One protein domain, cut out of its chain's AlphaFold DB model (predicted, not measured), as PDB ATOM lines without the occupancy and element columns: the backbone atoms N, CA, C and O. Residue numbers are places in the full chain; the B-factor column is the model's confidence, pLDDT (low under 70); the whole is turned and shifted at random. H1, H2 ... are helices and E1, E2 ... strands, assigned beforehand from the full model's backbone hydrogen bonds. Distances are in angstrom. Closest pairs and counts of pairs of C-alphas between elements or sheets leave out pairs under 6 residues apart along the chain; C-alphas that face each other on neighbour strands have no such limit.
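AT A GLANCE: This is residues 64 to 266 of the 586 residues of an uncharacterized protein of Mageeibacillus indolicus (UniProt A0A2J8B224). Two strongly twisted sheets lie face to face as a sandwich, an eight-stranded branched one and a five-stranded one in the order E3, E4, E11, E8, E9. The hairpin of E6 and E7, with its loop of residues 176 to 190, reaches out beyond one end of the sandwich and adds much of its length, while the only named helix, H1, sits over E3 and E4 towards the other end. The printed part has 203 residues, mostly strand, and along it you meet E1, E2, H1 and then E3 to E13. The five-stranded sheet is antiparallel, and the branched one is mixed, with E2 and E10 parallel. The whole is compact, with a radius of gyration of the C-alphas of 18.5 A, yet elongated, spanning 64 by 38 by 33 A.

HOW THE PARTS SIT: Begin at E1, residues 68 to 73, which forms an antiparallel hairpin with E2, residues 77 to 82; N 69 and O 81, 2.9 A apart, are within hydrogen-bond range. On the other side of E2 you find E10, residues 214 to 219, parallel at 22 degrees, with N 80 and O 216 at 2.8 A. Further on comes H1, residues 101 to 109, where every O i to N i+4 pair is within hydrogen-bond range. Next look at E3, residues 114 to 122, and E4, residues 146 to 155, an antiparallel hairpin with N 117 and O 151 at 2.9 A. H1 is on their sheet and over both strands, at a height over the sheet of 9.3 A from a local plane fitted to just 6 C-alphas; it runs slantwise to the strands, at 33 degrees to E3 on the local plane. The closest C-alphas of H1 and E3 are those of Ile 104 and Leu 115, 7.3 A apart. E5, residues 162 to 167, is antiparallel to E10, with N 165 and O 217 at 2.8 A, and runs on into E6, residues 170 to 175, at 46 degrees. E6 and E7, residues 191 to 196, form a hairpin with N 172 and O 194 at 2.8 A. E7 in turn runs on into E8, residues 198 to 202, at 47 degrees, which makes a hairpin with E9, residues 205 to 211; N 200 and O 208 are 2.9 A apart. E11, residues 227 to 236, is an inner strand between E4 and E8, with N 150 and O 232 at 2.9 A and N 201 and O 231 at 2.9 A. E12, residues 243 to 252, has E5 and E6 on one side, with N 166 and O 248 at 2.8 A and N 171 and O 244 at 3.0 A. On its other side is E13, residues 260 to 265, its hairpin partner, with N 245 and O 263 at 2.8 A. The facing parts of the two sheets are 9.2 A centre to centre, their strands at 18 degrees.

IN THESE COORDINATES: Find C-alpha 68 at (105.537, 119.666, 113.876), where E1 begins. The longer strands are E4 at 30.2 A, E11 at 29.5 A, E3 at 27.1 A and E12 at 26.8 A; H1 measures 12.1 A. E4 begins at C-alpha 146, (94.976, 109.025, 88.355), and E13 ends at C-alpha 265, (87.258, 122.334, 87.980).

THE WHOLE: The two C-alphas farthest apart are those of Thr 87 and Asp 180, at 65.4 A. The printed part has no cut. The links E2 to H1, E3 to E4 and E6 to E7 are long. The mean pLDDT of the printed part is 83.9; look for values under 70 at residues 138 to 143, 157 to 163, 221 to 225 and 251 to 257 of this model.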
ATOM      1  N   VAL A  64     105.795 114.094 117.892       78.50
ATOM      2  CA  VAL A  64     106.602 115.075 117.159       78.50
ATOM      3  C   VAL A  64     107.020 114.491 115.808       78.50
ATOM      4  O   VAL A  64     107.565 113.392 115.752       78.50
ATOM      5  N   LEU A  65     106.791 115.239 114.727       83.12
ATOM      6  CA  LEU A  65     107.218 114.927 113.360       83.12
ATOM      7  C   LEU A  65     108.069 116.085 112.835       83.12
ATOM      8  O   LEU A  65     107.554 117.067 112.303       83.12
ATOM      9  N   GLY A  66     109.388 116.007 113.016       84.56
ATOM     10  CA  GLY A  66     110.274 117.133 112.707       84.56
ATOM     11  C   GLY A  66     109.928 118.368 113.549       84.56
ATOM     12  O   GLY A  66     109.909 118.292 114.772       84.56
ATOM     13  N   ASP A  67     109.628 119.493 112.896       87.31
ATOM     14  CA  ASP A  67     109.231 120.752 113.558       87.31
ATOM     15  C   ASP A  67     107.725 120.826 113.893       87.31
ATOM     16  O   ASP A  67     107.231 121.873 114.327       87.31
ATOM     17  N   PHE A  68     106.977 119.745 113.649       89.62
ATOM     18  CA  PHE A  68     105.537 119.666 113.876       89.62
ATOM     19  C   PHE A  68     105.219 118.872 115.138       89.62
ATOM     20  O   PHE A  68     105.779 117.806 115.377       89.62
ATOM     21  N   THR A  69     104.278 119.359 115.937       90.50
ATOM     22  CA  THR A  69     103.741 118.640 117.100       90.50
ATOM     23  C   THR A  69     102.239 118.507 116.950       90.50
ATOM     24  O   THR A  69     101.552 119.523 116.832       90.50
ATOM     25  N   ARG A  70     101.723 117.276 116.970       90.81
ATOM     26  CA  ARG A  70     100.280 117.028 116.918       90.81
ATOM     27  C   ARG A  70      99.638 117.433 118.243       90.81
ATOM     28  O   ARG A  70     100.018 116.918 119.293       90.81
ATOM     29  N   VAL A  71      98.695 118.365 118.193       88.88
ATOM     30  CA  VAL A  71      98.073 118.979 119.378       88.88
ATOM     31  C   VAL A  71      96.738 118.328 119.696       88.88
ATOM     32  O   VAL A  71      96.452 118.052 120.857       88.88
ATOM     33  N   SER A  72      95.927 118.092 118.668       88.38
ATOM     34  CA  SER A  72      94.594 117.518 118.811       88.38
ATOM     35  C   SER A  72      94.141 116.841 117.527       88.38
ATOM     36  O   SER A  72      94.591 117.178 116.429       88.38
ATOM     37  N   GLU A  73      93.187 115.936 117.684       88.94
ATOM     38  CA  GLU A  73      92.416 115.322 116.614       88.94
ATOM     39  C   GLU A  73      90.957 115.258 117.065       88.94
ATOM     40  O   GLU A  73      90.665 114.935 118.216       88.94
ATOM     41  N   THR A  74      90.065 115.626 116.160       89.19
ATOM     42  CA  THR A  74      88.610 115.538 116.296       89.19
ATOM     43  C   THR A  74      88.066 114.888 115.031       89.19
ATOM     44  O   THR A  74      88.783 114.814 114.036       89.19
ATOM     45  N   ASP A  75      86.780 114.546 115.015       86.12
ATOM     46  CA  ASP A  75      86.098 113.990 113.835       86.12
ATOM     47  C   ASP A  75      86.140 114.901 112.589       86.12
ATOM     48  O   ASP A  75      85.681 114.517 111.518       86.12
ATOM     49  N   SER A  76      86.601 116.150 112.715       85.81
ATOM     50  CA  SER A  76      86.660 117.113 111.608       85.81
ATOM     51  C   SER A  76      88.046 117.696 111.359       85.81
ATOM     52  O   SER A  76      88.308 118.146 110.245       85.81
ATOM     53  N   ASP A  77      88.918 117.714 112.367       90.94
ATOM     54  CA  ASP A  77      90.170 118.468 112.341       90.94
ATOM     55  C   ASP A  77      91.333 117.693 112.963       90.94
ATOM     56  O   ASP A  77      91.211 117.160 114.067       90.94
ATOM     57  N   ILE A  78      92.497 117.769 112.316       91.69
ATOM     58  CA  ILE A  78      93.796 117.430 112.898       91.69
ATOM     59  C   ILE A  78      94.609 118.715 113.041       91.69
ATOM     60  O   ILE A  78      94.918 119.370 112.045       91.69
ATOM     61  N   THR A  79      95.009 119.055 114.264       91.38
ATOM     62  CA  THR A  79      95.741 120.295 114.549       91.38
ATOM     63  C   THR A  79      97.197 120.014 114.888       91.38
ATOM     64  O   THR A  79      97.510 119.235 115.792       91.38
ATOM     65  N   TYR A  80      98.093 120.714 114.204       91.00
ATOM     66  CA  TYR A  80      99.531 120.699 114.422       91.00
ATOM     67  C   TYR A  80     100.024 122.070 114.861       91.00
ATOM     68  O   TYR A  80      99.649 123.080 114.286       91.00
ATOM     69  N   ASN A  81     100.945 122.103 115.816       88.50
ATOM     70  CA  ASN A  81     101.787 123.267 116.061       88.50
ATOM     71  C   ASN A  81     103.065 123.132 115.235       88.50
ATOM     72  O   ASN A  81     103.730 122.101 115.312       88.50
ATOM     73  N   PHE A  82     103.455 124.185 114.525       87.19
ATOM     74  CA  PHE A  82     104.764 124.293 113.893       87.19
ATOM     75  C   PHE A  82     105.674 125.220 114.701       87.19
ATOM     76  O   PHE A  82     105.345 126.384 114.956       87.19
ATOM     77  N   LYS A  83     106.847 124.708 115.088       83.38
ATOM     78  CA  LYS A  83     107.889 125.483 115.767       83.38
ATOM     79  C   LYS A  83     109.265 124.999 115.327       83.38
ATOM     80  O   LYS A  83     109.702 123.930 115.734       83.38
ATOM     81  N   ARG A  84     109.983 125.839 114.580       81.12
ATOM     82  CA  ARG A  84     111.359 125.565 114.155       81.12
ATOM     83  C   ARG A  84     112.358 126.329 115.021       81.12
ATOM     84  O   ARG A  84     112.156 127.499 115.346       81.12
ATOM     85  N   ALA A  85     113.446 125.675 115.422       77.75
ATOM     86  CA  ALA A  85     114.517 126.334 116.167       77.75
ATOM     87  C   ALA A  85     115.281 127.315 115.261       77.75
ATOM     88  O   ALA A  85     115.598 126.978 114.122       77.75
ATOM     89  N   LYS A  86     115.648 128.504 115.767       73.31
ATOM     90  CA  LYS A  86     116.433 129.500 115.001       73.31
ATOM     91  C   LYS A  86     117.742 128.932 114.436       73.31
ATOM     92  O   LYS A  86     118.167 129.323 113.357       73.31
ATOM     93  N   THR A  87     118.350 127.986 115.147       75.50
ATOM     94  CA  THR A  87     119.587 127.298 114.753       75.50
ATOM     95  C   THR A  87     119.420 126.349 113.564       75.50
ATOM     96  O   THR A  87     120.415 125.986 112.949       75.50
ATOM     97  N   ALA A  88     118.192 125.958 113.209       76.94
ATOM     98  CA  ALA A  88     117.924 125.011 112.125       76.94
ATOM     99  C   ALA A  88     117.918 125.653 110.721       76.94
ATOM    100  O   ALA A  88     117.750 124.941 109.726       76.94
ATOM    101  N   GLY A  89     118.072 126.980 110.619       76.38
ATOM    102  CA  GLY A  89     118.053 127.712 109.347       76.38
ATOM    103  C   GLY A  89     116.700 127.661 108.613       76.38
ATOM    104  O   GLY A  89     115.713 127.163 109.169       76.38
ATOM    105  N   PRO A  90     116.627 128.174 107.368       80.12
ATOM    106  CA  PRO A  90     115.404 128.146 106.567       80.12
ATOM    107  C   PRO A  90     115.003 126.714 106.194       80.12
ATOM    108  O   PRO A  90     115.834 125.804 106.120       80.12
ATOM    109  N   VAL A  91     113.711 126.509 105.942       84.56
ATOM    110  CA  VAL A  91     113.198 125.233 105.434       84.56
ATOM    111  C   VAL A  91     113.694 125.030 103.999       84.56
ATOM    112  O   VAL A  91     113.517 125.906 103.151       84.56
ATOM    113  N   LYS A  92     114.302 123.870 103.721       88.31
ATOM    114  CA  LYS A  92     114.711 123.487 102.362       88.31
ATOM    115  C   LYS A  92     113.482 123.167 101.513       88.31
ATOM    116  O   LYS A  92     112.572 122.498 101.998       88.31
ATOM    117  N   ASN A  93     113.486 123.601 100.256       93.12
ATOM    118  CA  ASN A  93     112.426 123.303  99.299       93.12
ATOM    119  C   ASN A  93     112.329 121.782  99.052       93.12
ATOM    120  O   ASN A  93     113.305 121.190  98.585       93.12
ATOM    121  N   PRO A  94     111.194 121.133  99.372       94.06
ATOM    122  CA  PRO A  94     111.036 119.692  99.212       94.06
ATOM    123  C   PRO A  94     110.623 119.270  97.791       94.06
ATOM    124  O   PRO A  94     110.551 118.073  97.526       94.06
ATOM    125  N   PHE A  95     110.341 120.212  96.880       94.69
ATOM    126  CA  PHE A  95     109.914 119.929  95.501       94.69
ATOM    127  C   PHE A  95     110.514 120.903  94.457       94.69
ATOM    128  O   PHE A  95     109.777 121.474  93.642       94.69
ATOM    129  N   PRO A  96     111.852 121.078  94.420       95.12
ATOM    130  CA  PRO A  96     112.511 122.047  93.536       95.12
ATOM    131  C   PRO A  96     112.293 121.768  92.040       95.12
ATOM    132  O   PRO A  96     112.306 122.702  91.242       95.12
ATOM    133  N   ASP A  97     112.028 120.513  91.665       92.56
ATOM    134  CA  ASP A  97     111.755 120.112  90.277       92.56
ATOM    135  C   ASP A  97     110.371 120.565  89.781       92.56
ATOM    136  O   ASP A  97     110.124 120.634  88.577       92.56
ATOM    137  N   VAL A  98     109.451 120.882  90.702       93.12
ATOM    138  CA  VAL A  98     108.105 121.373  90.370       93.12
ATOM    139  C   VAL A  98     108.041 122.889  90.498       93.12
ATOM    140  O   VAL A  98     107.572 123.567  89.581       93.12
ATOM    141  N   ILE A  99     108.499 123.434  91.627       94.12
ATOM    142  CA  ILE A  99     108.601 124.876  91.875       94.12
ATOM    143  C   ILE A  99     110.033 125.151  92.323       94.12
ATOM    144  O   ILE A  99     110.395 124.853  93.461       94.12
ATOM    145  N   SER A 100     110.837 125.714  91.425       95.62
ATOM    146  CA  SER A 100     112.254 125.971  91.689       95.62
ATOM    147  C   SER A 100     112.470 127.157  92.633       95.62
ATOM    148  O   SER A 100     111.667 128.091  92.674       95.62
ATOM    149  N   ASP A 101     113.600 127.177  93.342       94.38
ATOM    150  CA  ASP A 101     113.962 128.297  94.226       94.38
ATOM    151  C   ASP A 101     114.056 129.629  93.463       94.38
ATOM    152  O   ASP A 101     113.655 130.672  93.976       94.38
ATOM    153  N   ALA A 102     114.496 129.591  92.200       94.38
ATOM    154  CA  ALA A 102     114.537 130.763  91.329       94.38
ATOM    155  C   ALA A 102     113.131 131.300  90.990       94.38
ATOM    156  O   ALA A 102     112.930 132.514  90.927       94.38
ATOM    157  N   GLU A 103     112.144 130.419  90.783       94.31
ATOM    158  CA  GLU A 103     110.745 130.828  90.594       94.31
ATOM    159  C   GLU A 103     110.169 131.462  91.863       94.31
ATOM    160  O   GLU A 103     109.499 132.494  91.776       94.31
ATOM    161  N   ILE A 104     110.468 130.880  93.026       91.81
ATOM    162  CA  ILE A 104     110.053 131.391  94.339       91.81
ATOM    163  C   ILE A 104     110.631 132.787  94.573       91.81
ATOM    164  O   ILE A 104     109.890 133.730  94.856       91.81
ATOM    165  N   GLU A 105     111.945 132.942  94.400       90.81
ATOM    166  CA  GLU A 105     112.634 134.218  94.573       90.81
ATOM    167  C   GLU A 105     112.064 135.288  93.635       90.81
ATOM    168  O   GLU A 105     111.797 136.414  94.057       90.81
ATOM    169  N   LYS A 106     111.831 134.937  92.364       92.06
ATOM    170  CA  LYS A 106     111.260 135.855  91.379       92.06
ATOM    171  C   LYS A 106     109.857 136.316  91.773       92.06
ATOM    172  O   LYS A 106     109.604 137.517  91.753       92.06
ATOM    173  N   ALA A 107     108.958 135.399  92.124       87.25
ATOM    174  CA  ALA A 107     107.582 135.749  92.481       87.25
ATOM    175  C   ALA A 107     107.536 136.654  93.718       87.25
ATOM    176  O   ALA A 107     106.912 137.716  93.719       87.25
ATOM    177  N   PHE A 108     108.286 136.292  94.757       86.56
ATOM    178  CA  PHE A 108     108.242 137.006  96.029       86.56
ATOM    179  C   PHE A 108     108.971 138.356  95.992       86.56
ATOM    180  O   PHE A 108     108.603 139.262  96.741       86.56
ATOM    181  N   LYS A 109     109.941 138.546  95.083       85.19
ATOM    182  CA  LYS A 109     110.505 139.874  94.770       85.19
ATOM    183  C   LYS A 109     109.473 140.833  94.173       85.19
ATOM    184  O   LYS A 109     109.604 142.041  94.349       85.19
ATOM    185  N   HIS A 110     108.456 140.319  93.484       76.81
ATOM    186  CA  HIS A 110     107.393 141.120  92.871       76.81
ATOM    187  C   HIS A 110     106.176 141.334  93.784       76.81
ATOM    188  O   HIS A 110     105.183 141.914  93.346       76.81
ATOM    189  N   GLY A 111     106.267 140.938  95.058       76.44
ATOM    190  CA  GLY A 111     105.223 141.161  96.058       76.44
ATOM    191  C   GLY A 111     104.185 140.044  96.161       76.44
ATOM    192  O   GLY A 111     103.239 140.184  96.936       76.44
ATOM    193  N   ASP A 112     104.353 138.933  95.437       81.00
ATOM    194  CA  ASP A 112     103.535 137.744  95.668       81.00
ATOM    195  C   ASP A 112     103.861 137.152  97.046       81.00
ATOM    196  O   ASP A 112     105.015 137.108  97.473       81.00
ATOM    197  N   VAL A 113     102.837 136.667  97.744       79.75
ATOM    198  CA  VAL A 113     102.986 136.011  99.057       79.75
ATOM    199  C   VAL A 113     102.865 134.494  98.963       79.75
ATOM    200  O   VAL A 113     102.975 133.788  99.965       79.75
ATOM    201  N   SER A 114     102.606 133.971  97.760       85.88
ATOM    202  CA  SER A 114     102.315 132.557  97.582       85.88
ATOM    203  C   SER A 114     102.399 132.096  96.118       85.88
ATOM    204  O   SER A 114     102.033 132.851  95.220       85.88
ATOM    205  N   LEU A 115     102.821 130.853  95.879       88.44
ATOM    206  CA  LEU A 115     102.903 130.205  94.561       88.44
ATOM    207  C   LEU A 115     102.229 128.837  94.583       88.44
ATOM    208  O   LEU A 115     102.260 128.157  95.607       88.44
ATOM    209  N   LEU A 116     101.666 128.411  93.450       86.25
ATOM    210  CA  LEU A 116     100.959 127.137  93.350       86.25
ATOM    211  C   LEU A 116     101.113 126.486  91.975       86.25
ATOM    212  O   LEU A 116     101.002 127.152  90.945       86.25
ATOM    213  N   LYS A 117     101.308 125.167  91.961       88.94
ATOM    214  CA  LYS A 117     101.233 124.323  90.763       88.94
ATOM    215  C   LYS A 117     100.479 123.039  91.079       88.94
ATOM    216  O   LYS A 117     100.659 122.455  92.142       88.94
ATOM    217  N   MET A 118      99.659 122.583  90.139       86.50
ATOM    218  CA  MET A 118      98.957 121.305  90.239       86.50
ATOM    219  C   MET A 118      99.401 120.390  89.107       86.50
ATOM    220  O   MET A 118      99.364 120.781  87.942       86.50
ATOM    221  N   LEU A 119      99.809 119.176  89.448       89.56
ATOM    222  CA  LEU A 119     100.147 118.121  88.508       89.56
ATOM    223  C   LEU A 119      99.069 117.039  88.535       89.56
ATOM    224  O   LEU A 119      98.506 116.740  89.587       89.56
ATOM    225  N   PHE A 120      98.817 116.431  87.382       89.19
ATOM    226  CA  PHE A 120      98.029 115.216  87.261       89.19
ATOM    227  C   PHE A 120      98.880 114.117  86.644       89.19
ATOM    228  O   PHE A 120      99.509 114.329  85.606       89.19
ATOM    229  N   THR A 121      98.855 112.942  87.260       91.50
ATOM    230  CA  THR A 121      99.490 111.731  86.739       91.50
ATOM    231  C   THR A 121      98.395 110.704  86.465       91.50
ATOM    232  O   THR A 121      97.701 110.325  87.407       91.50
ATOM    233  N   PRO A 122      98.182 110.278  85.210       90.38
ATOM    234  CA  PRO A 122      97.303 109.155  84.895       90.38
ATOM    235  C   PRO A 122      97.582 107.912  85.739       90.38
ATOM    236  O   PRO A 122      98.725 107.657  86.110       90.38
ATOM    237  N   ALA A 123      96.557 107.100  85.984       89.88
ATOM    238  CA  ALA A 123      96.784 105.728  86.418       89.88
ATOM    239  C   ALA A 123      97.496 104.942  85.291       89.88
ATOM    240  O   ALA A 123      97.132 105.136  84.126       89.88
ATOM    241  N   PRO A 124      98.475 104.073  85.608       90.19
ATOM    242  CA  PRO A 124      99.127 103.212  84.624       90.19
ATOM    243  C   PRO A 124      98.130 102.354  83.838       90.19
ATOM    244  O   PRO A 124      97.142 101.868  84.392       90.19
ATOM    245  N   THR A 125      98.409 102.134  82.557       89.12
ATOM    246  CA  THR A 125      97.678 101.197  81.694       89.12
ATOM    247  C   THR A 125      98.643 100.173  81.097       89.12
ATOM    248  O   THR A 125      99.857 100.305  81.229       89.12
ATOM    249  N   ALA A 126      98.120  99.137  80.432       90.06
ATOM    250  CA  ALA A 126      98.967  98.174  79.722       90.06
ATOM    251  C   ALA A 126      99.803  98.839  78.609       90.06
ATOM    252  O   ALA A 126     100.942  98.441  78.381       90.06
ATOM    253  N   ASP A 127      99.246  99.868  77.962       90.25
ATOM    254  CA  ASP A 127      99.895 100.606  76.873       90.25
ATOM    255  C   ASP A 127     100.824 101.728  77.379       90.25
ATOM    256  O   ASP A 127     101.734 102.144  76.665       90.25
ATOM    257  N   ASP A 128     100.611 102.217  78.607       88.50
ATOM    258  CA  ASP A 128     101.443 103.223  79.276       88.50
ATOM    259  C   ASP A 128     101.636 102.862  80.765       88.50
ATOM    260  O   ASP A 128     100.901 103.346  81.636       88.50
ATOM    261  N   PRO A 129     102.604 101.983  81.088       90.38
ATOM    262  CA  PRO A 129     102.844 101.534  82.460       90.38
ATOM    263  C   PRO A 129     103.522 102.600  83.340       90.38
ATOM    264  O   PRO A 129     103.545 102.464  84.565       90.38
ATOM    265  N   HIS A 130     104.076 103.662  82.743       91.81
ATOM    266  CA  HIS A 130     104.818 104.717  83.442       91.81
ATOM    267  C   HIS A 130     104.389 106.117  82.972       91.81
ATOM    268  O   HIS A 130     105.214 106.882  82.450       91.81
ATOM    269  N   PRO A 131     103.110 106.474  83.180       90.88
ATOM    270  CA  PRO A 131     102.566 107.718  82.675       90.88
ATOM    271  C   PRO A 131     103.255 108.920  83.318       90.88
ATOM    272  O   PRO A 131     103.493 108.971  84.527       90.88
ATOM    273  N   GLN A 132     103.557 109.924  82.498       90.25
ATOM    274  CA  GLN A 132     104.230 111.136  82.957       90.25
ATOM    275  C   GLN A 132     103.252 112.113  83.618       90.25
ATOM    276  O   GLN A 132     102.127 112.324  83.150       90.25
ATOM    277  N   ALA A 133     103.708 112.759  84.690       90.25
ATOM    278  CA  ALA A 133     102.970 113.839  85.328       90.25
ATOM    279  C   ALA A 133     102.898 115.058  84.398       90.25
ATOM    280  O   ALA A 133     103.894 115.470  83.801       90.25
ATOM    281  N   ARG A 134     101.722 115.682  84.305       89.00
ATOM    282  CA  ARG A 134     101.509 116.899  83.511       89.00
ATOM    283  C   ARG A 134     100.930 118.021  84.354       89.00
ATOM    284  O   ARG A 134     100.095 117.781  85.223       89.00
ATOM    285  N   LEU A 135     101.338 119.255  84.061       87.25
ATOM    286  CA  LEU A 135     100.754 120.442  84.680       87.25
ATOM    287  C   LEU A 135      99.278 120.558  84.290       87.25
ATOM    288  O   LEU A 135      98.939 120.602  83.105       87.25
ATOM    289  N   VAL A 136      98.411 120.632  85.294       79.25
ATOM    290  CA  VAL A 136      96.982 120.875  85.122       79.25
ATOM    291  C   VAL A 136      96.805 122.353  84.807       79.25
ATOM    292  O   VAL A 136      97.077 123.224  85.633       79.25
ATOM    293  N   LYS A 137      96.375 122.647  83.580       70.25
ATOM    294  CA  LYS A 137      96.012 124.005  83.176       70.25
ATOM    295  C   LYS A 137      94.579 124.287  83.622       70.25
ATOM    296  O   LYS A 137      93.752 123.379  83.697       70.25
ATOM    297  N   LYS A 138      94.288 125.562  83.909       62.09
ATOM    298  CA  LYS A 138      92.924 126.029  84.198       62.09
ATOM    299  C   LYS A 138      91.989 125.472  83.116       62.09
ATOM    300  O   LYS A 138      92.334 125.588  81.941       62.09
ATOM    301  N   TYR A 139      90.863 124.886  83.527       54.75
ATOM    302  CA  TYR A 139      89.802 124.322  82.675       54.75
ATOM    303  C   TYR A 139      89.968 122.894  82.135       54.75
ATOM    304  O   TYR A 139      89.052 122.388  81.493       54.75
ATOM    305  N   GLU A 140      91.077 122.200  82.379       61.72
ATOM    306  CA  GLU A 140      91.232 120.822  81.896       61.72
ATOM    307  C   GLU A 140      91.288 119.855  83.068       61.72
ATOM    308  O   GLU A 140      92.359 119.569  83.596       61.72
ATOM    309  N   MET A 141      90.127 119.337  83.469       66.94
ATOM    310  CA  MET A 141      90.074 118.178  84.350       66.94
ATOM    311  C   MET A 141      90.300 116.907  83.516       66.94
ATOM    312  O   MET A 141      89.480 116.604  82.648       66.94
ATOM    313  N   PRO A 142      91.405 116.169  83.714       66.81
ATOM    314  CA  PRO A 142      91.602 114.865  83.097       66.81
ATOM    315  C   PRO A 142      90.400 113.925  83.268       66.81
ATOM    316  O   PRO A 142      89.984 113.628  84.387       66.81
ATOM    317  N   ALA A 143      89.897 113.407  82.149       66.50
ATOM    318  CA  ALA A 143      88.765 112.484  82.074       66.50
ATOM    319  C   ALA A 143      89.164 111.020  82.348       66.50
ATOM    320  O   ALA A 143      88.784 110.108  81.618       66.50
ATOM    321  N   GLN A 144      90.013 110.783  83.352       74.81
ATOM    322  CA  GLN A 144      90.556 109.454  83.638       74.81
ATOM    323  C   GLN A 144      91.018 109.313  85.089       74.81
ATOM    324  O   GLN A 144      91.289 110.305  85.768       74.81
ATOM    325  N   LYS A 145      91.135 108.061  85.544       86.31
ATOM    326  CA  LYS A 145      91.713 107.727  86.851       86.31
ATOM    327  C   LYS A 145      93.164 108.203  86.936       86.31
ATOM    328  O   LYS A 145      93.876 108.209  85.928       86.31
ATOM    329  N   GLY A 146      93.608 108.571  88.131       89.31
ATOM    330  CA  GLY A 146      94.976 109.025  88.355       89.31
ATOM    331  C   GLY A 146      95.165 109.739  89.684       89.31
ATOM    332  O   GLY A 146      94.339 109.637  90.588       89.31
ATOM    333  N   THR A 147      96.250 110.494  89.782       90.25
ATOM    334  CA  THR A 147      96.663 111.202  90.990       90.25
ATOM    335  C   THR A 147      96.797 112.691  90.710       90.25
ATOM    336  O   THR A 147      97.563 113.092  89.832       90.25
ATOM    337  N   TYR A 148      96.110 113.518  91.494       87.81
ATOM    338  CA  TYR A 148      96.391 114.947  91.571       87.81
ATOM    339  C   TYR A 148      97.408 115.221  92.666       87.81
ATOM    340  O   TYR A 148      97.253 114.755  93.798       87.81
ATOM    341  N   LYS A 149      98.419 116.024  92.332       89.75
ATOM    342  CA  LYS A 149      99.348 116.597  93.296       89.75
ATOM    343  C   LYS A 149      99.350 118.109  93.213       89.75
ATOM    344  O   LYS A 149      99.707 118.669  92.180       89.75
ATOM    345  N   LEU A 150      98.957 118.770  94.292       88.00
ATOM    346  CA  LEU A 150      99.025 120.223  94.406       88.00
ATOM    347  C   LEU A 150     100.225 120.589  95.269       88.00
ATOM    348  O   LEU A 150     100.362 120.092  96.381       88.00
ATOM    349  N   TYR A 151     101.063 121.475  94.746       90.06
ATOM    350  CA  TYR A 151     102.254 122.008  95.388       90.06
ATOM    351  C   TYR A 151     102.048 123.494  95.625       90.06
ATOM    352  O   TYR A 151     101.746 124.230  94.682       90.06
ATOM    353  N   ALA A 152     102.205 123.933  96.866       88.75
ATOM    354  CA  ALA A 152     102.028 125.320  97.254       88.75
ATOM    355  C   ALA A 152     103.201 125.808  98.104       88.75
ATOM    356  O   ALA A 152     103.704 125.094  98.969       88.75
ATOM    357  N   VAL A 153     103.608 127.049  97.865       89.81
ATOM    358  CA  VAL A 153     104.652 127.745  98.617       89.81
ATOM    359  C   VAL A 153     104.047 129.018  99.183       89.81
ATOM    360  O   VAL A 153     103.396 129.758  98.451       89.81
ATOM    361  N   PHE A 154     104.264 129.285 100.464       85.31
ATOM    362  CA  PHE A 154     103.789 130.484 101.152       85.31
ATOM    363  C   PHE A 154     104.970 131.236 101.736       85.31
ATOM    364  O   PHE A 154     105.838 130.616 102.347       85.31
ATOM    365  N   LYS A 155     104.987 132.559 101.575       81.25
ATOM    366  CA  LYS A 155     105.939 133.446 102.235       81.25
ATOM    367  C   LYS A 155     105.284 134.078 103.453       81.25
ATOM    368  O   LYS A 155     104.260 134.731 103.315       81.25
ATOM    369  N   PHE A 156     105.914 133.964 104.613       75.88
ATOM    370  CA  PHE A 156     105.487 134.645 105.833       75.88
ATOM    371  C   PHE A 156     106.493 135.736 106.199       75.88
ATOM    372  O   PHE A 156     107.702 135.518 106.116       75.88
ATOM    373  N   GLU A 157     105.996 136.927 106.539       64.81
ATOM    374  CA  GLU A 157     106.834 138.081 106.882       64.81
ATOM    375  C   GLU A 157     106.979 138.239 108.399       64.81
ATOM    376  O   GLU A 157     106.063 137.923 109.156       64.81
ATOM    377  N   ASP A 158     108.109 138.800 108.835       58.09
ATOM    378  CA  ASP A 158     108.515 138.899 110.248       58.09
ATOM    379  C   ASP A 158     107.572 139.735 111.147       58.09
ATOM    380  O   ASP A 158     107.697 139.703 112.374       58.09
ATOM    381  N   TYR A 159     106.633 140.492 110.569       50.12
ATOM    382  CA  TYR A 159     105.731 141.407 111.291       50.12
ATOM    383  C   TYR A 159     104.238 141.118 111.072       50.12
ATOM    384  O   TYR A 159     103.392 141.687 111.764       50.12
ATOM    385  N   ALA A 160     103.908 140.234 110.131       51.44
ATOM    386  CA  ALA A 160     102.551 139.968 109.678       51.44
ATOM    387  C   ALA A 160     102.382 138.452 109.543       51.44
ATOM    388  O   ALA A 160     102.657 137.866 108.498       51.44
ATOM    389  N   TYR A 161     101.989 137.798 110.635       56.09
ATOM    390  CA  TYR A 161     101.911 136.343 110.681       56.09
ATOM    391  C   TYR A 161     100.482 135.888 110.386       56.09
ATOM    392  O   TYR A 161      99.545 136.320 111.074       56.09
ATOM    393  N   PRO A 162     100.267 134.976 109.428       55.88
ATOM    394  CA  PRO A 162      99.140 134.084 109.554       55.88
ATOM    395  C   PRO A 162      99.424 133.142 110.718       55.88
ATOM    396  O   PRO A 162     100.462 132.483 110.753       55.88
ATOM    397  N   THR A 163      98.518 133.080 111.691       66.00
ATOM    398  CA  THR A 163      98.723 132.194 112.844       66.00
ATOM    399  C   THR A 163      98.423 130.738 112.502       66.00
ATOM    400  O   THR A 163      98.674 129.875 113.333       66.00
ATOM    401  N   GLY A 164      97.970 130.443 111.273       78.38
ATOM    402  CA  GLY A 164      97.957 129.080 110.769       78.38
ATOM    403  C   GLY A 164      97.664 128.900 109.278       78.38
ATOM    404  O   GLY A 164      97.189 129.801 108.579       78.38
ATOM    405  N   LEU A 165      97.961 127.694 108.803       85.38
ATOM    406  CA  LEU A 165      97.579 127.154 107.501       85.38
ATOM    407  C   LEU A 165      96.472 126.116 107.679       85.38
ATOM    408  O   LEU A 165      96.374 125.473 108.721       85.38
ATOM    409  N   PHE A 166      95.658 125.922 106.647       87.12
ATOM    410  CA  PHE A 166      94.686 124.841 106.609       87.12
ATOM    411  C   PHE A 166      94.661 124.133 105.258       87.12
ATOM    412  O   PHE A 166      94.927 124.725 104.206       87.12
ATOM    413  N   THR A 167      94.245 122.872 105.302       87.19
ATOM    414  CA  THR A 167      94.000 122.014 104.142       87.19
ATOM    415  C   THR A 167      92.667 121.309 104.322       87.19
ATOM    416  O   THR A 167      92.450 120.702 105.366       87.19
ATOM    417  N   ARG A 168      91.769 121.343 103.337       85.44
ATOM    418  CA  ARG A 168      90.552 120.516 103.379       85.44
ATOM    419  C   ARG A 168      90.718 119.249 102.536       85.44
ATOM    420  O   ARG A 168      91.498 119.281 101.579       85.44
ATOM    421  N   PRO A 169      89.947 118.190 102.835       83.12
ATOM    422  CA  PRO A 169      89.713 117.109 101.887       83.12
ATOM    423  C   PRO A 169      89.313 117.666 100.519       83.12
ATOM    424  O   PRO A 169      88.688 118.730 100.414       83.12
ATOM    425  N   SER A 170      89.673 116.953  99.457       84.69
ATOM    426  CA  SER A 170      89.158 117.265  98.125       84.69
ATOM    427  C   SER A 170      87.673 116.937  98.070       84.69
ATOM    428  O   SER A 170      87.260 115.901  98.579       84.69
ATOM    429  N   GLN A 171      86.881 117.781  97.421       88.38
ATOM    430  CA  GLN A 171      85.439 117.583  97.320       88.38
ATOM    431  C   GLN A 171      85.030 117.390  95.865       88.38
ATOM    432  O   GLN A 171      85.341 118.232  95.018       88.38
ATOM    433  N   THR A 172      84.275 116.332  95.577       89.62
ATOM    434  CA  THR A 172      83.565 116.189  94.303       89.62
ATOM    435  C   THR A 172      82.096 116.531  94.459       89.62
ATOM    436  O   THR A 172      81.513 116.430  95.542       89.62
ATOM    437  N   ARG A 173      81.483 116.964  93.358       91.44
ATOM    438  CA  ARG A 173      80.050 117.242  93.291       91.44
ATOM    439  C   ARG A 173      79.498 116.589  92.042       91.44
ATOM    440  O   ARG A 173      79.771 117.059  90.941       91.44
ATOM    441  N   ASP A 174      78.728 115.528  92.243       91.44
ATOM    442  CA  ASP A 174      78.158 114.727  91.165       91.44
ATOM    443  C   ASP A 174      76.631 114.778  91.220       91.44
ATOM    444  O   ASP A 174      76.019 114.720  92.295       91.44
ATOM    445  N   GLY A 175      76.018 114.891  90.047       92.38
ATOM    446  CA  GLY A 175      74.594 114.731  89.838       92.38
ATOM    447  C   GLY A 175      74.141 113.277  89.933       92.38
ATOM    448  O   GLY A 175      74.891 112.343  89.651       92.38
ATOM    449  N   LEU A 176      72.874 113.082  90.289       91.88
ATOM    450  CA  LEU A 176      72.208 111.801  90.091       91.88
ATOM    451  C   LEU A 176      72.063 111.526  88.583       91.88
ATOM    452  O   LEU A 176      71.581 112.408  87.864       91.88
ATOM    453  N   PRO A 177      72.452 110.333  88.102       87.75
ATOM    454  CA  PRO A 177      72.308 109.976  86.698       87.75
ATOM    455  C   PRO A 177      70.835 109.734  86.344       87.75
ATOM    456  O   PRO A 177      70.064 109.251  87.174       87.75
ATOM    457  N   LEU A 178      70.472 110.026  85.095       94.94
ATOM    458  CA  LEU A 178      69.184 109.666  84.501       94.94
ATOM    459  C   LEU A 178      69.383 108.599  83.425       94.94
ATOM    460  O   LEU A 178      70.366 108.618  82.684       94.94
ATOM    461  N   ARG A 179      68.421 107.677  83.320       94.12
ATOM    462  CA  ARG A 179      68.530 106.490  82.453       94.12
ATOM    463  C   ARG A 179      68.518 106.793  80.956       94.12
ATOM    464  O   ARG A 179      68.875 105.932  80.165       94.12
ATOM    465  N   ASP A 180      68.105 107.988  80.562       95.00
ATOM    466  CA  ASP A 180      68.104 108.468  79.177       95.00
ATOM    467  C   ASP A 180      69.334 109.341  78.848       95.00
ATOM    468  O   ASP A 180      69.417 109.951  77.778       95.00
ATOM    469  N   GLY A 181      70.279 109.439  79.788       96.25
ATOM    470  CA  GLY A 181      71.484 110.248  79.665       96.25
ATOM    471  C   GLY A 181      71.278 111.745  79.882       96.25
ATOM    472  O   GLY A 181      72.245 112.503  79.790       96.25
ATOM    473  N   SER A 182      70.053 112.194  80.164       97.31
ATOM    474  CA  SER A 182      69.784 113.567  80.594       97.31
ATOM    475  C   SER A 182      70.424 113.830  81.965       97.31
ATOM    476  O   SER A 182      70.928 112.920  82.626       97.31
ATOM    477  N   ILE A 183      70.413 115.081  82.422       96.25
ATOM    478  CA  ILE A 183      70.856 115.413  83.785       96.25
ATOM    479  C   ILE A 183      69.799 116.233  84.508       96.25
ATOM    480  O   ILE A 183      69.077 117.016  83.897       96.25
ATOM    481  N   TYR A 184      69.734 116.105  85.827       96.50
ATOM    482  CA  TYR A 184      68.956 117.036  86.635       96.50
ATOM    483  C   TYR A 184      69.648 118.388  86.754       96.50
ATOM    484  O   TYR A 184      70.864 118.451  86.943       96.50
ATOM    485  N   ALA A 185      68.868 119.462  86.797       94.50
ATOM    486  CA  ALA A 185      69.318 120.733  87.340       94.50
ATOM    487  C   ALA A 185      69.803 120.547  88.786       94.50
ATOM    488  O   ALA A 185      69.241 119.762  89.556       94.50
ATOM    489  N   GLY A 186      70.875 121.247  89.143       94.06
ATOM    490  CA  GLY A 186      71.509 121.120  90.448       94.06
ATOM    491  C   GLY A 186      70.613 121.600  91.582       94.06
ATOM    492  O   GLY A 186      70.088 122.713  91.540       94.06
ATOM    493  N   SER A 187      70.454 120.757  92.595       94.25
ATOM    494  CA  SER A 187      69.794 121.052  93.863       94.25
ATOM    495  C   SER A 187      70.380 120.166  94.966       94.25
ATOM    496  O   SER A 187      71.153 119.242  94.692       94.25
ATOM    497  N   SER A 188      70.008 120.408  96.221       94.25
ATOM    498  CA  SER A 188      70.368 119.541  97.351       94.25
ATOM    499  C   SER A 188      69.851 118.107  97.214       94.25
ATOM    500  O   SER A 188      70.381 117.204  97.853       94.25
ATOM    501  N   GLU A 189      68.831 117.879  96.383       94.00
ATOM    502  CA  GLU A 189      68.236 116.557  96.161       94.00
ATOM    503  C   GLU A 189      68.884 115.788  95.003       94.00
ATOM    504  O   GLU A 189      68.764 114.561  94.918       94.00
ATOM    505  N   THR A 190      69.541 116.505  94.088       95.94
ATOM    506  CA  THR A 190      70.070 115.950  92.835       95.94
ATOM    507  C   THR A 190      71.584 115.978  92.755       95.94
ATOM    508  O   THR A 190      72.140 115.275  91.916       95.94
ATOM    509  N   VAL A 191      72.256 116.754  93.605       95.56
ATOM    510  CA  VAL A 191      73.713 116.857  93.660       95.56
ATOM    511  C   VAL A 191      74.190 116.428  95.036       95.56
ATOM    512  O   VAL A 191      73.731 116.945  96.051       95.56
ATOM    513  N   LYS A 192      75.151 115.507  95.068       91.94
ATOM    514  CA  LYS A 192      75.811 115.083  96.304       91.94
ATOM    515  C   LYS A 192      77.213 115.656  96.360       91.94
ATOM    516  O   LYS A 192      77.964 115.550  95.392       91.94
ATOM    517  N   TYR A 193      77.549 116.258  97.494       91.94
ATOM    518  CA  TYR A 193      78.919 116.645  97.798       91.94
ATOM    519  C   TYR A 193      79.569 115.476  98.519       91.94
ATOM    520  O   TYR A 193      79.003 114.953  99.477       91.94
ATOM    521  N   VAL A 194      80.714 115.043  98.011       90.44
ATOM    522  CA  VAL A 194      81.466 113.922  98.565       90.44
ATOM    523  C   VAL A 194      82.873 114.417  98.809       90.44
ATOM    524  O   VAL A 194      83.554 114.830  97.870       90.44
ATOM    525  N   ASP A 195      83.278 114.411 100.069       89.19
ATOM    526  CA  ASP A 195      84.662 114.649 100.437       89.19
ATOM    527  C   ASP A 195      85.456 113.354 100.213       89.19
ATOM    528  O   ASP A 195      84.925 112.249 100.337       89.19
ATOM    529  N   HIS A 196      86.715 113.497  99.823       87.75
ATOM    530  CA  HIS A 196      87.611 112.389  99.514       87.75
ATOM    531  C   HIS A 196      88.914 112.546 100.283       87.75
ATOM    532  O   HIS A 196      89.394 113.678 100.429       87.75
ATOM    533  N   PRO A 197      89.510 111.423 100.712       89.88
ATOM    534  CA  PRO A 197      90.685 111.458 101.551       89.88
ATOM    535  C   PRO A 197      91.882 112.024 100.794       89.88
ATOM    536  O   PRO A 197      92.070 111.779  99.598       89.88
ATOM    537  N   VAL A 198      92.724 112.764 101.509       89.75
ATOM    538  CA  VAL A 198      93.941 113.367 100.960       89.75
ATOM    539  C   VAL A 198      95.149 113.003 101.806       89.75
ATOM    540  O   VAL A 198      95.054 112.777 103.006       89.75
ATOM    541  N   THR A 199      96.320 112.972 101.183       92.69
ATOM    542  CA  THR A 199      97.592 112.945 101.911       92.69
ATOM    543  C   THR A 199      98.173 114.347 101.930       92.69
ATOM    544  O   THR A 199      98.304 114.975 100.877       92.69
ATOM    545  N   VAL A 200      98.533 114.827 103.120       92.25
ATOM    546  CA  VAL A 200      99.046 116.179 103.345       92.25
ATOM    547  C   VAL A 200     100.483 116.108 103.828       92.25
ATOM    548  O   VAL A 200     100.781 115.507 104.865       92.25
ATOM    549  N   LYS A 201     101.376 116.773 103.096       93.38
ATOM    550  CA  LYS A 201     102.751 117.010 103.530       93.38
ATOM    551  C   LYS A 201     103.005 118.494 103.710       93.38
ATOM    552  O   LYS A 201     102.598 119.309 102.885       93.38
ATOM    553  N   ALA A 202     103.743 118.824 104.757       91.44
ATOM    554  CA  ALA A 202     104.213 120.165 105.039       91.44
ATOM    555  C   ALA A 202     105.728 120.144 105.233       91.44
ATOM    556  O   ALA A 202     106.244 119.340 106.006       91.44
ATOM    557  N   ASN A 203     106.457 121.010 104.530       91.19
ATOM    558  CA  ASN A 203     107.921 121.095 104.600       91.19
ATOM    559  C   ASN A 203     108.622 119.734 104.380       91.19
ATOM    560  O   ASN A 203     109.632 119.435 105.012       91.19
ATOM    561  N   GLY A 204     108.054 118.891 103.508       89.94
ATOM    562  CA  GLY A 204     108.539 117.536 103.224       89.94
ATOM    563  C   GLY A 204     108.126 116.465 104.245       89.94
ATOM    564  O   GLY A 204     108.364 115.285 104.006       89.94
ATOM    565  N   VAL A 205     107.472 116.844 105.346       91.06
ATOM    566  CA  VAL A 205     106.987 115.933 106.390       91.06
ATOM    567  C   VAL A 205     105.531 115.564 106.124       91.06
ATOM    568  O   VAL A 205     104.686 116.444 105.985       91.06
ATOM    569  N   THR A 206     105.219 114.269 106.076       92.38
ATOM    570  CA  THR A 206     103.832 113.783 105.998       92.38
ATOM    571  C   THR A 206     103.127 114.034 107.325       92.38
ATOM    572  O   THR A 206     103.483 113.431 108.332       92.38
ATOM    573  N   LEU A 207     102.142 114.934 107.331       91.50
ATOM    574  CA  LEU A 207     101.356 115.257 108.524       91.50
ATOM    575  C   LEU A 207     100.124 114.366 108.651       91.50
ATOM    576  O   LEU A 207      99.707 114.042 109.754       91.50
ATOM    577  N   ALA A 208      99.530 113.981 107.529       90.88
ATOM    578  CA  ALA A 208      98.393 113.079 107.503       90.88
ATOM    579  C   ALA A 208      98.389 112.308 106.184       90.88
ATOM    580  O   ALA A 208      98.796 112.841 105.148       90.88
ATOM    581  N   SER A 209      97.946 111.057 106.227       91.06
ATOM    582  CA  SER A 209      97.846 110.176 105.066       91.06
ATOM    583  C   SER A 209      96.409 109.705 104.945       91.06
ATOM    584  O   SER A 209      95.836 109.294 105.946       91.06
ATOM    585  N   GLU A 210      95.851 109.791 103.737       88.62
ATOM    586  CA  GLU A 210      94.475 109.363 103.429       88.62
ATOM    587  C   GLU A 210      93.417 109.873 104.433       88.62
ATOM    588  O   GLU A 210      92.471 109.173 104.779       88.62
ATOM    589  N   THR A 211      93.573 111.118 104.895       88.94
ATOM    590  CA  THR A 211      92.727 111.738 105.926       88.94
ATOM    591  C   THR A 211      91.486 112.389 105.320       88.94
ATOM    592  O   THR A 211      91.556 113.016 104.257       88.94
ATOM    593  N   MET A 212      90.356 112.247 106.017       90.19
ATOM    594  CA  MET A 212      89.082 112.923 105.726       90.19
ATOM    595  C   MET A 212      88.904 114.200 106.555       90.19
ATOM    596  O   MET A 212      87.950 114.952 106.365       90.19
ATOM    597  N   GLU A 213      89.826 114.459 107.468       90.75
ATOM    598  CA  GLU A 213      89.837 115.599 108.357       90.75
ATOM    599  C   GLU A 213      90.540 116.789 107.692       90.75
ATOM    600  O   GLU A 213      91.427 116.668 106.838       90.75
ATOM    601  N   ARG A 214      90.169 117.997 108.105       90.50
ATOM    602  CA  ARG A 214      90.932 119.197 107.769       90.50
ATOM    603  C   ARG A 214      92.225 119.198 108.587       90.50
ATOM    604  O   ARG A 214      92.191 119.101 109.809       90.50
ATOM    605  N   VAL A 215      93.370 119.397 107.938       91.31
ATOM    606  CA  VAL A 215      94.640 119.607 108.651       91.31
ATOM    607  C   VAL A 215      94.816 121.097 108.905       91.31
ATOM    608  O   VAL A 215      94.770 121.904 107.976       91.31
ATOM    609  N   LEU A 216      95.003 121.457 110.169       90.81
ATOM    610  CA  LEU A 216      95.304 122.799 110.650       90.81
ATOM    611  C   LEU A 216      96.748 122.831 111.143       90.81
ATOM    612  O   LEU A 216      97.182 121.942 111.871       90.81
ATOM    613  N   ILE A 217      97.503 123.848 110.745       89.00
ATOM    614  CA  ILE A 217      98.895 124.030 111.154       89.00
ATOM    615  C   ILE A 217      99.023 125.410 111.771       89.00
ATOM    616  O   ILE A 217      99.108 126.397 111.046       89.00
ATOM    617  N   ASP A 218      99.075 125.473 113.093       86.00
ATOM    618  CA  ASP A 218      99.299 126.695 113.847       86.00
ATOM    619  C   ASP A 218     100.786 127.054 113.829       86.00
ATOM    620  O   ASP A 218     101.648 126.321 114.326       86.00
ATOM    621  N   ILE A 219     101.103 128.202 113.240       81.38
ATOM    622  CA  ILE A 219     102.474 128.688 113.091       81.38
ATOM    623  C   ILE A 219     102.755 129.628 114.259       81.38
ATOM    624  O   ILE A 219     102.243 130.747 114.309       81.38
ATOM    625  N   LYS A 220     103.560 129.174 115.228       70.50
ATOM    626  CA  LYS A 220     103.864 129.979 116.421       70.50
ATOM    627  C   LYS A 220     104.796 131.148 116.091       70.50
ATOM    628  O   LYS A 220     105.758 130.995 115.335       70.50
ATOM    629  N   GLU A 221     104.530 132.299 116.715       60.34
ATOM    630  CA  GLU A 221     105.331 133.522 116.588       60.34
ATOM    631  C   GLU A 221     106.828 133.260 116.833       60.34
ATOM    632  O   GLU A 221     107.205 132.486 117.720       60.34
ATOM    633  N   LYS A 222     107.691 133.963 116.083       57.78
ATOM    634  CA  LYS A 222     109.167 133.882 116.158       57.78
ATOM    635  C   LYS A 222     109.775 132.573 115.621       57.78
ATOM    636  O   LYS A 222     110.903 132.231 115.994       57.78
ATOM    637  N   SER A 223     109.062 131.856 114.749       58.97
ATOM    638  CA  SER A 223     109.615 130.744 113.960       58.97
ATOM    639  C   SER A 223     110.450 131.291 112.782       58.97
ATOM    640  O   SER A 223     109.977 132.188 112.097       58.97
ATOM    641  N   PRO A 224     111.670 130.788 112.506       54.16
ATOM    642  CA  PRO A 224     112.577 131.304 111.465       54.16
ATOM    643  C   PRO A 224     112.170 130.956 110.017       54.16
ATOM    644  O   PRO A 224     112.943 131.191 109.087       54.16
ATOM    645  N   ALA A 225     111.020 130.309 109.800       60.31
ATOM    646  CA  ALA A 225     110.609 129.862 108.472       60.31
ATOM    647  C   ALA A 225     109.835 130.967 107.738       60.31
ATOM    648  O   ALA A 225     108.616 131.059 107.849       60.31
ATOM    649  N   ASN A 226     110.551 131.757 106.938       73.19
ATOM    650  CA  ASN A 226     109.947 132.773 106.064       73.19
ATOM    651  C   ASN A 226     109.229 132.153 104.858       73.19
ATOM    652  O   ASN A 226     108.503 132.849 104.155       73.19
ATOM    653  N   ILE A 227     109.454 130.862 104.589       83.69
ATOM    654  CA  ILE A 227     108.841 130.117 103.489       83.69
ATOM    655  C   ILE A 227     108.338 128.770 104.007       83.69
ATOM    656  O   ILE A 227     109.048 128.072 104.734       83.69
ATOM    657  N   PHE A 228     107.121 128.410 103.609       86.50
ATOM    658  CA  PHE A 228     106.453 127.174 103.986       86.50
ATOM    659  C   PHE A 228     105.942 126.437 102.749       86.50
ATOM    660  O   PHE A 228     105.377 127.051 101.843       86.50
ATOM    661  N   TYR A 229     106.123 125.120 102.722       90.69
ATOM    662  CA  TYR A 229     105.834 124.271 101.568       90.69
ATOM    663  C   TYR A 229     104.707 123.299 101.909       90.69
ATOM    664  O   TYR A 229     104.796 122.597 102.913       90.69
ATOM    665  N   LEU A 230     103.673 123.223 101.076       90.00
ATOM    666  CA  LEU A 230     102.570 122.273 101.206       90.00
ATOM    667  C   LEU A 230     102.459 121.402  99.949       90.00
ATOM    668  O   LEU A 230     102.480 121.917  98.834       90.00
ATOM    669  N   GLU A 231     102.303 120.093 100.137       91.75
ATOM    670  CA  GLU A 231     101.955 119.123  99.091       91.75
ATOM    671  C   GLU A 231     100.665 118.397  99.482       91.75
ATOM    672  O   GLU A 231     100.526 117.904 100.603       91.75
ATOM    673  N   PHE A 232      99.740 118.301  98.531       88.12
ATOM    674  CA  PHE A 232      98.489 117.562  98.648       88.12
ATOM    675  C   PHE A 232      98.497 116.472  97.605       88.12
ATOM    676  O   PHE A 232      98.736 116.762  96.437       88.12
ATOM    677  N   THR A 233      98.189 115.247  98.003       90.25
ATOM    678  CA  THR A 233      97.984 114.146  97.065       90.25
ATOM    679  C   THR A 233      96.565 113.623  97.200       90.25
ATOM    680  O   THR A 233      96.135 113.288  98.303       90.25
ATOM    681  N   TRP A 234      95.862 113.529  96.074       87.19
ATOM    682  CA  TRP A 234      94.541 112.916  95.984       87.19
ATOM    683  C   TRP A 234      94.481 111.916  94.830       87.19
ATOM    684  O   TRP A 234      94.972 112.197  93.735       87.19
ATOM    685  N   GLN A 235      93.853 110.767  95.078       87.00
ATOM    686  CA  GLN A 235      93.604 109.730  94.083       87.00
ATOM    687  C   GLN A 235      92.179 109.846  93.540       87.00
ATOM    688  O   GLN A 235      91.204 109.679  94.269       87.00
ATOM    689  N   ILE A 236      92.059 110.097  92.241       82.06
ATOM    690  CA  ILE A 236      90.774 110.149  91.550       82.06
ATOM    691  C   ILE A 236      90.458 108.779  90.940       82.06
ATOM    692  O   ILE A 236      91.188 108.255  90.097       82.06
ATOM    693  N   THR A 237      89.335 108.196  91.355       77.94
ATOM    694  CA  THR A 237      88.884 106.865  90.910       77.94
ATOM    695  C   THR A 237      87.867 106.917  89.769       77.94
ATOM    696  O   THR A 237      87.641 105.906  89.106       77.94
ATOM    697  N   LYS A 238      87.272 108.086  89.509       78.00
ATOM    698  CA  LYS A 238      86.362 108.371  88.388       78.00
ATOM    699  C   LYS A 238      86.359 109.870  88.087       78.00
ATOM    700  O   LYS A 238      86.592 110.660  88.991       78.00
ATOM    701  N   GLU A 239      86.045 110.262  86.856       81.44
ATOM    702  CA  GLU A 239      85.903 111.671  86.471       81.44
ATOM    703  C   GLU A 239      84.662 112.306  87.146       81.44
ATOM    704  O   GLU A 239      83.540 111.921  86.804       81.44
ATOM    705  N   PRO A 240      84.803 113.270  88.081       87.06
ATOM    706  CA  PRO A 240      83.656 113.929  88.699       87.06
ATOM    707  C   PRO A 240      83.027 114.958  87.752       87.06
ATOM    708  O   PRO A 240      83.586 115.296  86.708       87.06
ATOM    709  N   GLU A 241      81.850 115.474  88.086       89.19
ATOM    710  CA  GLU A 241      81.231 116.583  87.334       89.19
ATOM    711  C   GLU A 241      81.732 117.957  87.798       89.19
ATOM    712  O   GLU A 241      81.702 118.931  87.046       89.19
ATOM    713  N   ARG A 242      82.213 118.046  89.039       88.81
ATOM    714  CA  ARG A 242      82.906 119.213  89.584       88.81
ATOM    715  C   ARG A 242      83.840 118.780  90.703       88.81
ATOM    716  O   ARG A 242      83.503 117.893  91.487       88.81
ATOM    717  N   LEU A 243      84.990 119.431  90.782       85.50
ATOM    718  CA  LEU A 243      86.047 119.145  91.743       85.50
ATOM    719  C   LEU A 243      86.521 120.433  92.407       85.50
ATOM    720  O   LEU A 243      86.729 121.434  91.725       85.50
ATOM    721  N   LEU A 244      86.710 120.386  93.723       84.25
ATOM    722  CA  LEU A 244      87.196 121.498  94.525       84.25
ATOM    723  C   LEU A 244      88.363 121.075  95.419       84.25
ATOM    724  O   LEU A 244      88.278 120.080  96.140       84.25
ATOM    725  N   PHE A 245      89.400 121.911  95.446       80.50
ATOM    726  CA  PHE A 245      90.456 121.892  96.454       80.50
ATOM    727  C   PHE A 245      90.518 123.235  97.164       80.50
ATOM    728  O   PHE A 245      90.561 124.287  96.517       80.50
ATOM    729  N   ASN A 246      90.579 123.174  98.492       81.25
ATOM    730  CA  ASN A 246      90.649 124.348  99.348       81.25
ATOM    731  C   ASN A 246      91.844 124.245 100.290       81.25
ATOM    732  O   ASN A 246      91.964 123.291 101.063       81.25
ATOM    733  N   ALA A 247      92.691 125.263 100.255       81.19
ATOM    734  CA  ALA A 247      93.848 125.389 101.125       81.19
ATOM    735  C   ALA A 247      94.166 126.862 101.352       81.19
ATOM    736  O   ALA A 247      93.777 127.708 100.553       81.19
ATOM    737  N   GLY A 248      94.914 127.196 102.392       80.81
ATOM    738  CA  GLY A 248      95.378 128.569 102.564       80.81
ATOM    739  C   GLY A 248      95.657 128.929 104.005       80.81
ATOM    740  O   GLY A 248      95.866 128.059 104.843       80.81
ATOM    741  N   THR A 249      95.648 130.224 104.287       79.44
ATOM    742  CA  THR A 249      95.810 130.765 105.638       79.44
ATOM    743  C   THR A 249      94.485 130.726 106.393       79.44
ATOM    744  O   THR A 249      93.465 131.144 105.847       79.44
ATOM    745  N   SER A 250      94.474 130.241 107.635       70.38
ATOM    746  CA  SER A 250      93.257 130.126 108.456       70.38
ATOM    747  C   SER A 250      92.958 131.391 109.267       70.38
ATOM    748  O   SER A 250      91.793 131.716 109.481       70.38
ATOM    749  N   ILE A 251      93.992 132.118 109.695       66.12
ATOM    750  CA  ILE A 251      93.913 133.328 110.527       66.12
ATOM    751  C   ILE A 251      95.022 134.277 110.070       66.12
ATOM    752  O   ILE A 251      96.127 133.813 109.797       66.12
ATOM    753  N   VAL A 252      94.758 135.585 109.993       63.09
ATOM    754  CA  VAL A 252      95.754 136.609 109.629       63.09
ATOM    755  C   VAL A 252      95.861 137.691 110.702       63.09
ATOM    756  O   VAL A 252      94.851 138.143 111.235       63.09
ATOM    757  N   SER A 253      97.087 138.114 111.008       59.44
ATOM    758  CA  SER A 253      97.396 139.211 111.931       59.44
ATOM    759  C   SER A 253      98.433 140.161 111.314       59.44
ATOM    760  O   SER A 253      99.046 139.842 110.294       59.44
ATOM    761  N   GLY A 254      98.601 141.358 111.886       58.53
ATOM    762  CA  GLY A 254      99.686 142.278 111.505       58.53
ATOM    763  C   GLY A 254      99.644 142.810 110.063       58.53
ATOM    764  O   GLY A 254     100.664 143.256 109.556       58.53
ATOM    765  N   GLY A 255      98.489 142.770 109.388       58.88
ATOM    766  CA  GLY A 255      98.342 143.255 108.007       58.88
ATOM    767  C   GLY A 255      98.683 142.233 106.914       58.88
ATOM    768  O   GLY A 255      98.755 142.613 105.746       58.88
ATOM    769  N   TYR A 256      98.861 140.949 107.259       65.56
ATOM    770  CA  TYR A 256      99.133 139.897 106.273       65.56
ATOM    771  C   TYR A 256      97.958 139.723 105.298       65.56
ATOM    772  O   TYR A 256      96.790 139.731 105.695       65.56
ATOM    773  N   THR A 257      98.262 139.525 104.012       65.88
ATOM    774  CA  THR A 257      97.233 139.308 102.986       65.88
ATOM    775  C   THR A 257      96.639 137.912 103.129       65.88
ATOM    776  O   THR A 257      97.320 136.911 102.903       65.88
ATOM    777  N   TYR A 258      95.350 137.836 103.468       70.19
ATOM    778  CA  TYR A 258      94.613 136.574 103.494       70.19
ATOM    779  C   TYR A 258      94.778 135.835 102.163       70.19
ATOM    780  O   TYR A 258      94.372 136.325 101.108       70.19
ATOM    781  N   THR A 259      95.409 134.664 102.225       73.12
ATOM    782  CA  THR A 259      95.726 133.854 101.052       73.12
ATOM    783  C   THR A 259      94.855 132.613 101.092       73.12
ATOM    784  O   THR A 259      95.099 131.693 101.872       73.12
ATOM    785  N   PHE A 260      93.821 132.601 100.257       71.56
ATOM    786  CA  PHE A 260      92.916 131.471 100.100       71.56
ATOM    787  C   PHE A 260      93.033 130.913  98.695       71.56
ATOM    788  O   PHE A 260      92.822 131.616  97.705       71.56
ATOM    789  N   TRP A 261      93.354 129.633  98.628       72.19
ATOM    790  CA  TRP A 261      93.434 128.885  97.397       72.19
ATOM    791  C   TRP A 261      92.153 128.120  97.186       72.19
ATOM    792  O   TRP A 261      91.750 127.286  97.996       72.19
ATOM    793  N   TYR A 262      91.571 128.402  96.036       72.88
ATOM    794  CA  TYR A 262      90.380 127.764  95.538       72.88
ATOM    795  C   TYR A 262      90.706 127.230  94.152       72.88
ATOM    796  O   TYR A 262      90.785 128.000  93.191       72.88
ATOM    797  N   SER A 263      90.978 125.928  94.057       75.31
ATOM    798  CA  SER A 263      91.096 125.263  92.759       75.31
ATOM    799  C   SER A 263      89.792 124.553  92.472       75.31
ATOM    800  O   SER A 263      89.436 123.596  93.155       75.31
ATOM    801  N   GLU A 264      89.085 125.048  91.469       80.06
ATOM    802  CA  GLU A 264      87.803 124.526  91.033       80.06
ATOM    803  C   GLU A 264      87.880 124.096  89.576       80.06
ATOM    804  O   GLU A 264      88.370 124.838  88.724       80.06
ATOM    805  N   PHE A 265      87.355 122.904  89.311       81.88
ATOM    806  CA  PHE A 265      87.258 122.334  87.980       81.88
ATOM    807  C   PHE A 265      85.812 121.951  87.696       81.88
ATOM    808  O   PHE A 265      85.162 121.305  88.522       81.88
ATOM    809  N   GLY A 266      85.318 122.365  86.531       86.00
ATOM    810  CA  GLY A 266      84.002 122.017  86.015       86.00
ATOM    811  C   GLY A 266      84.080 121.205  84.735       86.00
ATOM    812  O   GLY A 266      85.156 120.907  84.212       86.00
TER     813      GLY A 266